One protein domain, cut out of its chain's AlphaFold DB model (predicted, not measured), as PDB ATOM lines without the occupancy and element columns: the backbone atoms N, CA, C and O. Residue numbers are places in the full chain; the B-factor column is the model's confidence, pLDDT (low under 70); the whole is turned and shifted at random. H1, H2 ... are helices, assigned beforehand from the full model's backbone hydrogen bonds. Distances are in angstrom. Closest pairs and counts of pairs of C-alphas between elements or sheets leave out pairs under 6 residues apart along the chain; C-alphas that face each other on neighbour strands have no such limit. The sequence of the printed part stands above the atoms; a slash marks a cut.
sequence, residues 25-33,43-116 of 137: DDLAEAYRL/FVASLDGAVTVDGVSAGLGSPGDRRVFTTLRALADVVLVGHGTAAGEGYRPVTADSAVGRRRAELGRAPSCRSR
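What this domain is: This is residues 25 to 33 and 43 to 116 of the 137 residues of the protein "RibD domain-containing protein" of Geodermatophilus normandii (UniProt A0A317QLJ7). A model with little regular structure: the longest helix, H2, has short helices H1 and H4 packed on it, while H3 lies away from them and the loop of residues 43 to 62 makes one end. The printed part has 83 residues, 33 of them in four named helices, H1 to H4 in chain order, with no named strand; its class is all helix. It is compact, with a radius of gyration of the C-alphas of 13.4 A and spans of 39 by 27 by 20 A.

How they stand to each other: H2, residues 63 to 75, touches H4, residues 99 to 106, with residues 70 to 75 alone; their closest C-alphas, of Ala 74 and Arg 104, are 4.9 A apart. They run the same way at a steep tilt of 54 degrees. H1, residues 25 to 30, touches H2, about perpendicular at 75 degrees; their closest C-alphas, of Ala 28 and Thr 71, are 6.0 A apart. H3, residues 83 to 88, touches no helix. In the four helices every O i to N i+4 pair is within hydrogen-bond range.

Where its parts are: H2 is 18.7 A long, from C-alpha 63 at (6.671, -8.777, -219.836). H4 ends at C-alpha 106, (11.174, 10.672, -215.900).

The domain as a whole: Residues 34 to 42 are not printed; C-alphas 33 and 43 are 17.2 A apart. Residues 78 to 79 pair with 114 to 115, parallel. Residues 113 to 116 have pLDDT under 70.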
ATOM      1  N   ASP A  25      13.656   2.047-212.428       92.06
ATOM      2  CA  ASP A  25      14.825   2.874-212.111       92.06
ATOM      3  C   ASP A  25      16.072   2.017-211.879       92.06
ATOM      4  O   ASP A  25      17.134   2.347-212.417       92.06
ATOM      5  N   ASP A  26      15.928   0.864-211.219       92.12
ATOM      6  CA  ASP A  26      17.007  -0.123-211.091       92.12
ATOM      7  C   ASP A  26      17.463  -0.610-212.468       92.12
ATOM      8  O   ASP A  26      18.662  -0.662-212.750       92.12
ATOM      9  N   LEU A  27      16.517  -0.872-213.382       92.19
ATOM     10  CA  LEU A  27      16.832  -1.203-214.774       92.19
ATOM     11  C   LEU A  27      17.568  -0.054-215.485       92.19
ATOM     12  O   LEU A  27      18.501  -0.289-216.256       92.19
ATOM     13  N   ALA A  28      17.167   1.199-215.262       93.69
ATOM     14  CA  ALA A  28      17.802   2.340-215.913       93.69
ATOM     15  C   ALA A  28      19.257   2.534-215.458       93.69
ATOM     16  O   ALA A  28      20.122   2.824-216.290       93.69
ATOM     17  N   GLU A  29      19.530   2.342-214.168       92.94
ATOM     18  CA  GLU A  29      20.882   2.375-213.608       92.94
ATOM     19  C   GLU A  29      21.724   1.193-214.103       92.94
ATOM     20  O   GLU A  29      22.824   1.374-214.629       92.94
ATOM     21  N   ALA A  30      21.172  -0.016-214.029       92.88
ATOM     22  CA  ALA A  30      21.787  -1.249-214.507       92.88
ATOM     23  C   ALA A  30      22.296  -1.166-215.957       92.88
ATOM     24  O   ALA A  30      23.383  -1.657-216.280       92.88
ATOM     25  N   TYR A  31      21.513  -0.530-216.829       93.31
ATOM     26  CA  TYR A  31      21.784  -0.411-218.261       93.31
ATOM     27  C   TYR A  31      22.387   0.936-218.680       93.31
ATOM     28  O   TYR A  31      22.468   1.220-219.887       93.31
ATOM     29  N   ARG A  32      22.815   1.765-217.722       92.00
ATOM     30  CA  ARG A  32      23.479   3.041-217.994       92.00
ATOM     31  C   ARG A  32      24.823   2.788-218.686       92.00
ATOM     32  O   ARG A  32      25.650   1.999-218.237       92.00
ATOM     33  N   LEU A  33      25.024   3.448-219.826       89.38
ATOM     34  CA  LEU A  33      26.283   3.392-220.568       89.38
ATOM     35  C   LEU A  33      27.270   4.426-220.007       89.38
ATOM     36  O   LEU A  33      26.829   5.467-219.509       89.38
ATOM     37  N   PHE A  43      18.395  -7.786-228.443       90.75
ATOM     38  CA  PHE A  43      17.739  -8.883-229.156       90.75
ATOM     39  C   PHE A  43      17.184  -9.900-228.156       90.75
ATOM     40  O   PHE A  43      17.771 -10.117-227.099       90.75
ATOM     41  N   VAL A  44      16.106 -10.573-228.555       91.00
ATOM     42  CA  VAL A  44      15.590 -11.783-227.907       91.00
ATOM     43  C   VAL A  44      15.802 -12.972-228.845       91.00
ATOM     44  O   VAL A  44      15.694 -12.826-230.065       91.00
ATOM     45  N   ALA A  45      16.127 -14.131-228.281       91.44
ATOM     46  CA  ALA A  45      16.242 -15.390-229.004       91.44
ATOM     47  C   ALA A  45      15.716 -16.535-228.130       91.44
ATOM     48  O   ALA A  45      15.812 -16.475-226.903       91.44
ATOM     49  N   SER A  46      15.164 -17.569-228.757       90.50
ATOM     50  CA  SER A  46      14.834 -18.831-228.099       90.50
ATOM     51  C   SER A  46      16.099 -19.626-227.760       90.50
ATOM     52  O   SER A  46      17.206 -19.311-228.205       90.50
ATOM     53  N   LEU A  47      15.934 -20.693-226.972       92.31
ATOM     54  CA  LEU A  47      17.040 -21.544-226.524       92.31
ATOM     55  C   LEU A  47      17.785 -22.230-227.680       92.31
ATOM     56  O   LEU A  47      18.992 -22.433-227.604       92.31
ATOM     57  N   ASP A  48      17.073 -22.560-228.755       90.75
ATOM     58  CA  ASP A  48      17.621 -23.122-229.993       90.75
ATOM     59  C   ASP A  48      18.152 -22.047-230.963       90.75
ATOM     60  O   ASP A  48      18.640 -22.370-232.045       90.75
ATOM     61  N   GLY A  49      18.108 -20.769-230.574       89.06
ATOM     62  CA  GLY A  49      18.673 -19.653-231.328       89.06
ATOM     63  C   GLY A  49      17.736 -19.031-232.365       89.06
ATOM     64  O   GLY A  49      18.171 -18.162-233.125       89.06
ATOM     65  N   ALA A  50      16.460 -19.424-232.410       89.25
ATOM     66  CA  ALA A  50      15.480 -18.751-233.250       89.25
ATOM     67  C   ALA A  50      15.212 -17.325-232.738       89.25
ATOM     68  O   ALA A  50      15.108 -17.066-231.543       89.25
ATOM     69  N   VAL A  51      15.087 -16.374-233.664       87.69
ATOM     70  CA  VAL A  51      14.869 -14.944-233.358       87.69
ATOM     71  C   VAL A  51      13.441 -14.479-233.651       87.69
ATOM     72  O   VAL A  51      13.106 -13.313-233.444       87.69
ATOM     73  N   THR A  52      12.589 -15.382-234.140       85.69
ATOM     74  CA  THR A  52      11.184 -15.116-234.462       85.69
ATOM     75  C   THR A  52      10.315 -16.343-234.218       85.69
ATOM     76  O   THR A  52      10.741 -17.456-234.516       85.69
ATOM     77  N   VAL A  53       9.070 -16.113-233.809       82.50
ATOM     78  CA  VAL A  53       7.954 -17.069-233.865       82.50
ATOM     79  C   VAL A  53       6.915 -16.471-234.813       82.50
ATOM     80  O   VAL A  53       6.626 -15.280-234.732       82.50
ATOM     81  N   ASP A  54       6.430 -17.251-235.778       82.56
ATOM     82  CA  ASP A  54       5.501 -16.781-236.824       82.56
ATOM     83  C   ASP A  54       5.990 -15.533-237.594       82.56
ATOM     84  O   ASP A  54       5.216 -14.683-238.032       82.56
ATOM     85  N   GLY A  55       7.311 -15.412-237.768       80.19
ATOM     86  CA  GLY A  55       7.941 -14.318-238.515       80.19
ATOM     87  C   GLY A  55       8.124 -13.007-237.741       80.19
ATOM     88  O   GLY A  55       8.659 -12.053-238.310       80.19
ATOM     89  N   VAL A  56       7.752 -12.953-236.456       81.88
ATOM     90  CA  VAL A  56       7.982 -11.799-235.569       81.88
ATOM     91  C   VAL A  56       8.677 -12.212-234.268       81.88
ATOM     92  O   VAL A  56       8.528 -13.322-233.771       81.88
ATOM     93  N   SER A  57       9.475 -11.317-233.700       81.56
ATOM     94  CA  SER A  57      10.177 -11.504-232.424       81.56
ATOM     95  C   SER A  57       9.273 -11.298-231.206       81.56
ATOM     96  O   SER A  57       9.567 -11.829-230.137       81.56
ATOM     97  N   ALA A  58       8.145 -10.589-231.350       80.44
ATOM     98  CA  ALA A  58       7.220 -10.309-230.248       80.44
ATOM     99  C   ALA A  58       6.727 -11.563-229.500       80.44
ATOM    100  O   ALA A  58       6.466 -11.478-228.300       80.44
ATOM    101  N   GLY A  59       6.619 -12.707-230.189       82.50
ATOM    102  CA  GLY A  59       6.214 -13.990-229.603       82.50
ATOM    103  C   GLY A  59       7.267 -14.643-228.700       82.50
ATOM    104  O   GLY A  59       6.925 -15.532-227.929       82.50
ATOM    105  N   LEU A  60       8.527 -14.195-228.761       86.44
ATOM    106  CA  LEU A  60       9.614 -14.672-227.896       86.44
ATOM    107  C   LEU A  60       9.763 -13.849-226.610       86.44
ATOM    108  O   LEU A  60      10.414 -14.295-225.674       86.44
ATOM    109  N   GLY A  61       9.208 -12.634-226.573       85.44
ATOM    110  CA  GLY A  61       9.411 -11.694-225.471       85.44
ATOM    111  C   GLY A  61       8.420 -11.867-224.317       85.44
ATOM    112  O   GLY A  61       7.212 -11.989-224.518       85.44
ATOM    113  N   SER A  62       8.926 -11.768-223.093       88.94
ATOM    114  CA  SER A  62       8.161 -11.718-221.846       88.94
ATOM    115  C   SER A  62       7.768 -10.280-221.451       88.94
ATOM    116  O   SER A  62       8.264  -9.297-222.020       88.94
ATOM    117  N   PRO A  63       6.897 -10.093-220.437       89.25
ATOM    118  CA  PRO A  63       6.671  -8.777-219.836       89.25
ATOM    119  C   PRO A  63       7.958  -8.118-219.314       89.25
ATOM    120  O   PRO A  63       8.116  -6.905-219.456       89.25
ATOM    121  N   GLY A  64       8.898  -8.903-218.771       89.56
ATOM    122  CA  GLY A  64      10.207  -8.415-218.331       89.56
ATOM    123  C   GLY A  64      11.038  -7.866-219.492       89.56
ATOM    124  O   GLY A  64      11.551  -6.749-219.410       89.56
ATOM    125  N   ASP A  65      11.065  -8.577-220.621       90.50
ATOM    126  CA  ASP A  65      11.770  -8.127-221.828       90.50
ATOM    127  C   ASP A  65      11.199  -6.811-222.355       90.50
ATOM    128  O   ASP A  65      11.941  -5.926-222.774       90.50
ATOM    129  N   ARG A  66       9.876  -6.618-222.269       89.56
ATOM    130  CA  ARG A  66       9.232  -5.353-222.658       89.56
ATOM    131  C   ARG A  66       9.636  -4.188-221.753       89.56
ATOM    132  O   ARG A  66       9.800  -3.069-222.256       89.56
ATOM    133  N   ARG A  67       9.810  -4.428-220.447       92.06
ATOM    134  CA  ARG A  67      10.314  -3.419-219.495       92.06
ATOM    135  C   ARG A  67      11.748  -3.034-219.839       92.06
ATOM    136  O   ARG A  67      12.030  -1.850-220.026       92.06
ATOM    137  N   VAL A  68      12.622  -4.023-220.038       92.88
ATOM    138  CA  VAL A  68      14.012  -3.799-220.466       92.88
ATOM    139  C   VAL A  68      14.042  -3.038-221.790       92.88
ATOM    140  O   VAL A  68      14.592  -1.942-221.843       92.88
ATOM    141  N   PHE A  69      13.366  -3.529-222.826       92.00
ATOM    142  CA  PHE A  69      13.294  -2.900-224.146       92.00
ATOM    143  C   PHE A  69      12.848  -1.428-224.085       92.00
ATOM    144  O   PHE A  69      13.438  -0.555-224.733       92.00
ATOM    145  N   THR A  70      11.836  -1.120-223.266       93.00
ATOM    146  CA  THR A  70      11.364   0.257-223.040       93.00
ATOM    147  C   THR A  70      12.452   1.113-222.393       93.00
ATOM    148  O   THR A  70      12.759   2.198-222.899       93.00
ATOM    149  N   THR A  71      13.093   0.609-221.337       94.69
ATOM    150  CA  THR A  71      14.211   1.270-220.649       94.69
ATOM    151  C   THR A  71      15.389   1.518-221.590       94.69
ATOM    152  O   THR A  71      15.913   2.633-221.653       94.69
ATOM    153  N   LEU A  72      15.776   0.535-222.409       94.44
ATOM    154  CA  LEU A  72      16.896   0.684-223.336       94.44
ATOM    155  C   LEU A  72      16.622   1.749-224.404       94.44
ATOM    156  O   LEU A  72      17.531   2.516-224.737       94.44
ATOM    157  N   ARG A  73      15.385   1.846-224.908       93.19
ATOM    158  CA  ARG A  73      14.970   2.907-225.846       93.19
ATOM    159  C   ARG A  73      14.856   4.273-225.175       93.19
ATOM    160  O   ARG A  73      15.117   5.286-225.826       93.19
ATOM    161  N   ALA A  74      14.494   4.321-223.895       94.44
ATOM    162  CA  ALA A  74      14.461   5.564-223.136       94.44
ATOM    163  C   ALA A  74      15.876   6.120-222.893       94.44
ATOM    164  O   ALA A  74      16.100   7.322-223.031       94.44
ATOM    165  N   LEU A  75      16.855   5.248-222.642       93.75
ATOM    166  CA  LEU A  75      18.260   5.628-222.470       93.75
ATOM    167  C   LEU A  75      18.971   5.997-223.784       93.75
ATOM    168  O   LEU A  75      19.952   6.737-223.754       93.75
ATOM    169  N   ALA A  76      18.505   5.498-224.931       92.00
ATOM    170  CA  ALA A  76      19.153   5.717-226.223       92.00
ATOM    171  C   ALA A  76      18.908   7.126-226.787       92.00
ATOM    172  O   ALA A  76      17.775   7.602-226.849       92.00
ATOM    173  N   ASP A  77      19.945   7.785-227.303       88.50
ATOM    174  CA  ASP A  77      19.785   9.077-227.990       88.50
ATOM    175  C   ASP A  77      19.254   8.927-229.422       88.50
ATOM    176  O   ASP A  77      18.546   9.799-229.933       88.50
ATOM    177  N   VAL A  78      19.587   7.803-230.062       87.94
ATOM    178  CA  VAL A  78      19.134   7.413-231.400       87.94
ATOM    179  C   VAL A  78      18.849   5.917-231.389       87.94
ATOM    180  O   VAL A  78      19.659   5.134-230.901       87.94
ATOM    181  N   VAL A  79      17.718   5.522-231.971       89.00
ATOM    182  CA  VAL A  79      17.386   4.113-232.199       89.00
ATOM    183  C   VAL A  79      17.526   3.800-233.682       89.00
ATOM    184  O   VAL A  79      16.898   4.451-234.519       89.00
ATOM    185  N   LEU A  80      18.348   2.799-233.990       88.50
ATOM    186  CA  LEU A  80      18.493   2.225-235.322       88.50
ATOM    187  C   LEU A  80      17.717   0.911-235.370       88.50
ATOM    188  O   LEU A  80      17.845   0.082-234.476       88.50
ATOM    189  N   VAL A  81      16.908   0.727-236.407       85.44
ATOM    190  CA  VAL A  81      16.132  -0.497-236.606       85.44
ATOM    191  C   VAL A  81      16.045  -0.808-238.098       85.44
ATOM    192  O   VAL A  81      15.901   0.097-238.926       85.44
ATOM    193  N   GLY A  82      16.173  -2.091-238.440       82.12
ATOM    194  CA  GLY A  82      15.999  -2.571-239.805       82.12
ATOM    195  C   GLY A  82      14.564  -2.360-240.287       82.12
ATOM    196  O   GLY A  82      13.613  -2.532-239.529       82.12
ATOM    197  N   HIS A  83      14.396  -1.994-241.560       81.38
ATOM    198  CA  HIS A  83      13.070  -1.727-242.124       81.38
ATOM    199  C   HIS A  83      12.126  -2.934-242.021       81.38
ATOM    200  O   HIS A  83      10.977  -2.750-241.633       81.38
ATOM    201  N   GLY A  84      12.616  -4.143-242.324       81.94
ATOM    202  CA  GLY A  84      11.817  -5.372-242.275       81.94
ATOM    203  C   GLY A  84      11.261  -5.643-240.879       81.94
ATOM    204  O   GLY A  84      10.052  -5.749-240.721       81.94
ATOM    205  N   THR A  85      12.128  -5.631-239.861       81.75
ATOM    206  CA  THR A  85      11.724  -5.799-238.457       81.75
ATOM    207  C   THR A  85      10.700  -4.756-238.050       81.75
ATOM    208  O   THR A  85       9.658  -5.082-237.512       81.75
ATOM    209  N   ALA A  86      10.938  -3.486-238.346       84.31
ATOM    210  CA  ALA A  86       9.995  -2.462-237.937       84.31
ATOM    211  C   ALA A  86       8.640  -2.506-238.634       84.31
ATOM    212  O   ALA A  86       7.645  -2.131-238.023       84.31
ATOM    213  N   ALA A  87       8.617  -2.905-239.905       83.75
ATOM    214  CA  ALA A  87       7.373  -3.103-240.627       83.75
ATOM    215  C   ALA A  87       6.614  -4.312-240.061       83.75
ATOM    216  O   ALA A  87       5.425  -4.186-239.789       83.75
ATOM    217  N   GLY A  88       7.307  -5.434-239.827       83.19
ATOM    218  CA  GLY A  88       6.719  -6.652-239.262       83.19
ATOM    219  C   GLY A  88       6.231  -6.486-237.819       83.19
ATOM    220  O   GLY A  88       5.162  -6.968-237.478       83.19
ATOM    221  N   GLU A  89       6.965  -5.732-236.998       83.12
ATOM    222  CA  GLU A  89       6.662  -5.493-235.576       83.12
ATOM    223  C   GLU A  89       5.779  -4.254-235.336       83.12
ATOM    224  O   GLU A  89       5.485  -3.892-234.198       83.12
ATOM    225  N   GLY A  90       5.409  -3.521-236.392       84.25
ATOM    226  CA  GLY A  90       4.576  -2.321-236.280       84.25
ATOM    227  C   GLY A  90       5.217  -1.164-235.500       84.25
ATOM    228  O   GLY A  90       4.512  -0.369-234.873       84.25
ATOM    229  N   TYR A  91       6.546  -1.033-235.520       84.50
ATOM    230  CA  TYR A  91       7.247  -0.007-234.742       84.50
ATOM    231  C   TYR A  91       6.848   1.410-235.160       84.50
ATOM    232  O   TYR A  91       6.866   1.786-236.333       84.50
ATOM    233  N   ARG A  92       6.540   2.236-234.158       83.50
ATOM    234  CA  ARG A  92       6.127   3.631-234.331       83.50
ATOM    235  C   ARG A  92       7.221   4.595-233.863       83.50
ATOM    236  O   ARG A  92       8.036   4.235-233.008       83.50
ATOM    237  N   PRO A  93       7.253   5.832-234.390       82.50
ATOM    238  CA  PRO A  93       8.110   6.880-233.848       82.50
ATOM    239  C   PRO A  93       7.866   7.091-232.350       82.50
ATOM    240  O   PRO A  93       6.724   7.069-231.895       82.50
ATOM    241  N   VAL A  94       8.937   7.349-231.597       85.75
ATOM    242  CA  VAL A  94       8.846   7.692-230.168       85.75
ATOM    243  C   VAL A  94       8.292   9.110-230.037       85.75
ATOM    244  O   VAL A  94       8.998  10.090-230.285       85.75
ATOM    245  N   THR A  95       7.020   9.211-229.664       86.88
ATOM    246  CA  THR A  95       6.340  10.468-229.326       86.88
ATOM    247  C   THR A  95       6.444  10.743-227.828       86.88
ATOM    248  O   THR A  95       6.708   9.823-227.053       86.88
ATOM    249  N   ALA A  96       6.209  11.990-227.409       85.69
ATOM    250  CA  ALA A  96       6.209  12.347-225.989       85.69
ATOM    251  C   ALA A  96       5.182  11.527-225.184       85.69
ATOM    252  O   ALA A  96       5.489  11.077-224.086       85.69
ATOM    253  N   ASP A  97       4.027  11.234-225.786       87.75
ATOM    254  CA  ASP A  97       2.936  10.485-225.146       87.75
ATOM    255  C   ASP A  97       3.110   8.957-225.210       87.75
ATOM    256  O   ASP A  97       2.284   8.205-224.693       87.75
ATOM    257  N   SER A  98       4.162   8.462-225.866       91.06
ATOM    258  CA  SER A  98       4.473   7.028-225.870       91.06
ATOM    259  C   SER A  98       5.032   6.588-224.513       91.06
ATOM    260  O   SER A  98       5.600   7.400-223.785       91.06
ATOM    261  N   ALA A  99       4.938   5.296-224.179       89.62
ATOM    262  CA  ALA A  99       5.530   4.759-222.946       89.62
ATOM    263  C   ALA A  99       7.033   5.079-222.840       89.62
ATOM    264  O   ALA A  99       7.504   5.552-221.810       89.62
ATOM    265  N   VAL A 100       7.763   4.934-223.951       92.75
ATOM    266  CA  VAL A 100       9.174   5.331-224.045       92.75
ATOM    267  C   VAL A 100       9.339   6.838-223.827       92.75
ATOM    268  O   VAL A 100      10.278   7.253-223.159       92.75
ATOM    269  N   GLY A 101       8.453   7.669-224.382       92.44
ATOM    270  CA  GLY A 101       8.538   9.122-224.244       92.44
ATOM    271  C   GLY A 101       8.321   9.619-222.818       92.44
ATOM    272  O   GLY A 101       9.102  10.444-222.343       92.44
ATOM    273  N   ARG A 102       7.340   9.050-222.106       93.19
ATOM    274  CA  ARG A 102       7.139   9.291-220.669       93.19
ATOM    275  C   ARG A 102       8.356   8.862-219.859       93.19
ATOM    276  O   ARG A 102       8.912   9.675-219.127       93.19
ATOM    277  N   ARG A 103       8.863   7.651-220.110       93.06
ATOM    278  CA  ARG A 103      10.048   7.135-219.416       93.06
ATOM    279  C   ARG A 103      11.285   8.008-219.638       93.06
ATOM    280  O   ARG A 103      12.090   8.207-218.739       93.06
ATOM    281  N   ARG A 104      11.446   8.580-220.835       94.06
ATOM    282  CA  ARG A 104      12.513   9.558-221.106       94.06
ATOM    283  C   ARG A 104      12.374  10.806-220.245       94.06
ATOM    284  O   ARG A 104      13.389  11.273-219.740       94.06
ATOM    285  N   ALA A 105      11.158  11.329-220.098       93.31
ATOM    286  CA  ALA A 105      10.900  12.514-219.287       93.31
ATOM    287  C   ALA A 105      11.233  12.268-217.807       93.31
ATOM    288  O   ALA A 105      11.920  13.087-217.206       93.31
ATOM    289  N   GLU A 106      10.832  11.114-217.264       94.00
ATOM    290  CA  GLU A 106      11.174  10.672-215.900       94.00
ATOM    291  C   GLU A 106      12.692  10.606-215.681       94.00
ATOM    292  O   GLU A 106      13.202  11.036-214.653       94.00
ATOM    293  N   LEU A 107      13.439  10.158-216.695       92.62
ATOM    294  CA  LEU A 107      14.905  10.107-216.676       92.62
ATOM    295  C   LEU A 107      15.583  11.465-216.960       92.62
ATOM    296  O   LEU A 107      16.792  11.504-217.207       92.62
ATOM    297  N   GLY A 108      14.831  12.570-217.004       92.31
ATOM    298  CA  GLY A 108      15.354  13.913-217.284       92.31
ATOM    299  C   GLY A 108      15.820  14.123-218.731       92.31
ATOM    300  O   GLY A 108      16.613  15.021-219.014       92.31
ATOM    301  N   ARG A 109      15.365  13.287-219.671       89.94
ATOM    302  CA  ARG A 109      15.715  13.352-221.098       89.94
ATOM    303  C   ARG A 109      14.582  13.970-221.912       89.94
ATOM    304  O   ARG A 109      13.410  13.898-221.556       89.94
ATOM    305  N   ALA A 110      14.920  14.515-223.083       87.00
ATOM    306  CA  ALA A 110      13.912  15.016-224.017       87.00
ATOM    307  C   ALA A 110      12.900  13.901-224.373       87.00
ATOM    308  O   ALA A 110      13.332  12.838-224.836       87.00
ATOM    309  N   PRO A 111      11.581  14.128-224.217       81.38
ATOM    310  CA  PRO A 111      10.565  13.072-224.282       81.38
ATOM    311  C   PRO A 111      10.394  12.470-225.683       81.38
ATOM    312  O   PRO A 111       9.995  11.322-225.833       81.38
ATOM    313  N   SER A 112      10.771  13.185-226.744       74.06
ATOM    314  CA  SER A 112      10.890  12.600-228.085       74.06
ATOM    315  C   SER A 112      12.330  12.170-228.368       74.06
ATOM    316  O   SER A 112      13.250  12.989-228.281       74.06
ATOM    317  N   CYS A 113      12.532  10.925-228.798       61.53
ATOM    318  CA  CYS A 113      13.798  10.496-229.397       61.53
ATOM    319  C   CYS A 113      13.805  10.845-230.896       61.53
ATOM    320  O   CYS A 113      12.778  10.729-231.572       61.53
ATOM    321  N   ARG A 114      14.958  11.236-231.456       62.53
ATOM    322  CA  ARG A 114      15.094  11.349-232.918       62.53
ATOM    323  C   ARG A 114      15.084   9.941-233.510       62.53
ATOM    324  O   ARG A 114      16.118   9.293-233.622       62.53
ATOM    325  N   SER A 115      13.906   9.477-233.911       53.47
ATOM    326  CA  SER A 115      13.744   8.234-234.664       53.47
ATOM    327  C   SER A 115      14.129   8.498-236.121       53.47
ATOM    328  O   SER A 115      13.583   9.397-236.767       53.47
ATOM    329  N   ARG A 116      15.120   7.763-236.637       55.41
ATOM    330  CA  ARG A 116      15.603   7.897-238.017       55.41
ATOM    331  C   ARG A 116      15.556   6.537-238.705       55.41
ATOM    332  O   ARG A 116      16.307   5.634-238.365       55.41
TER     333      ARG A 116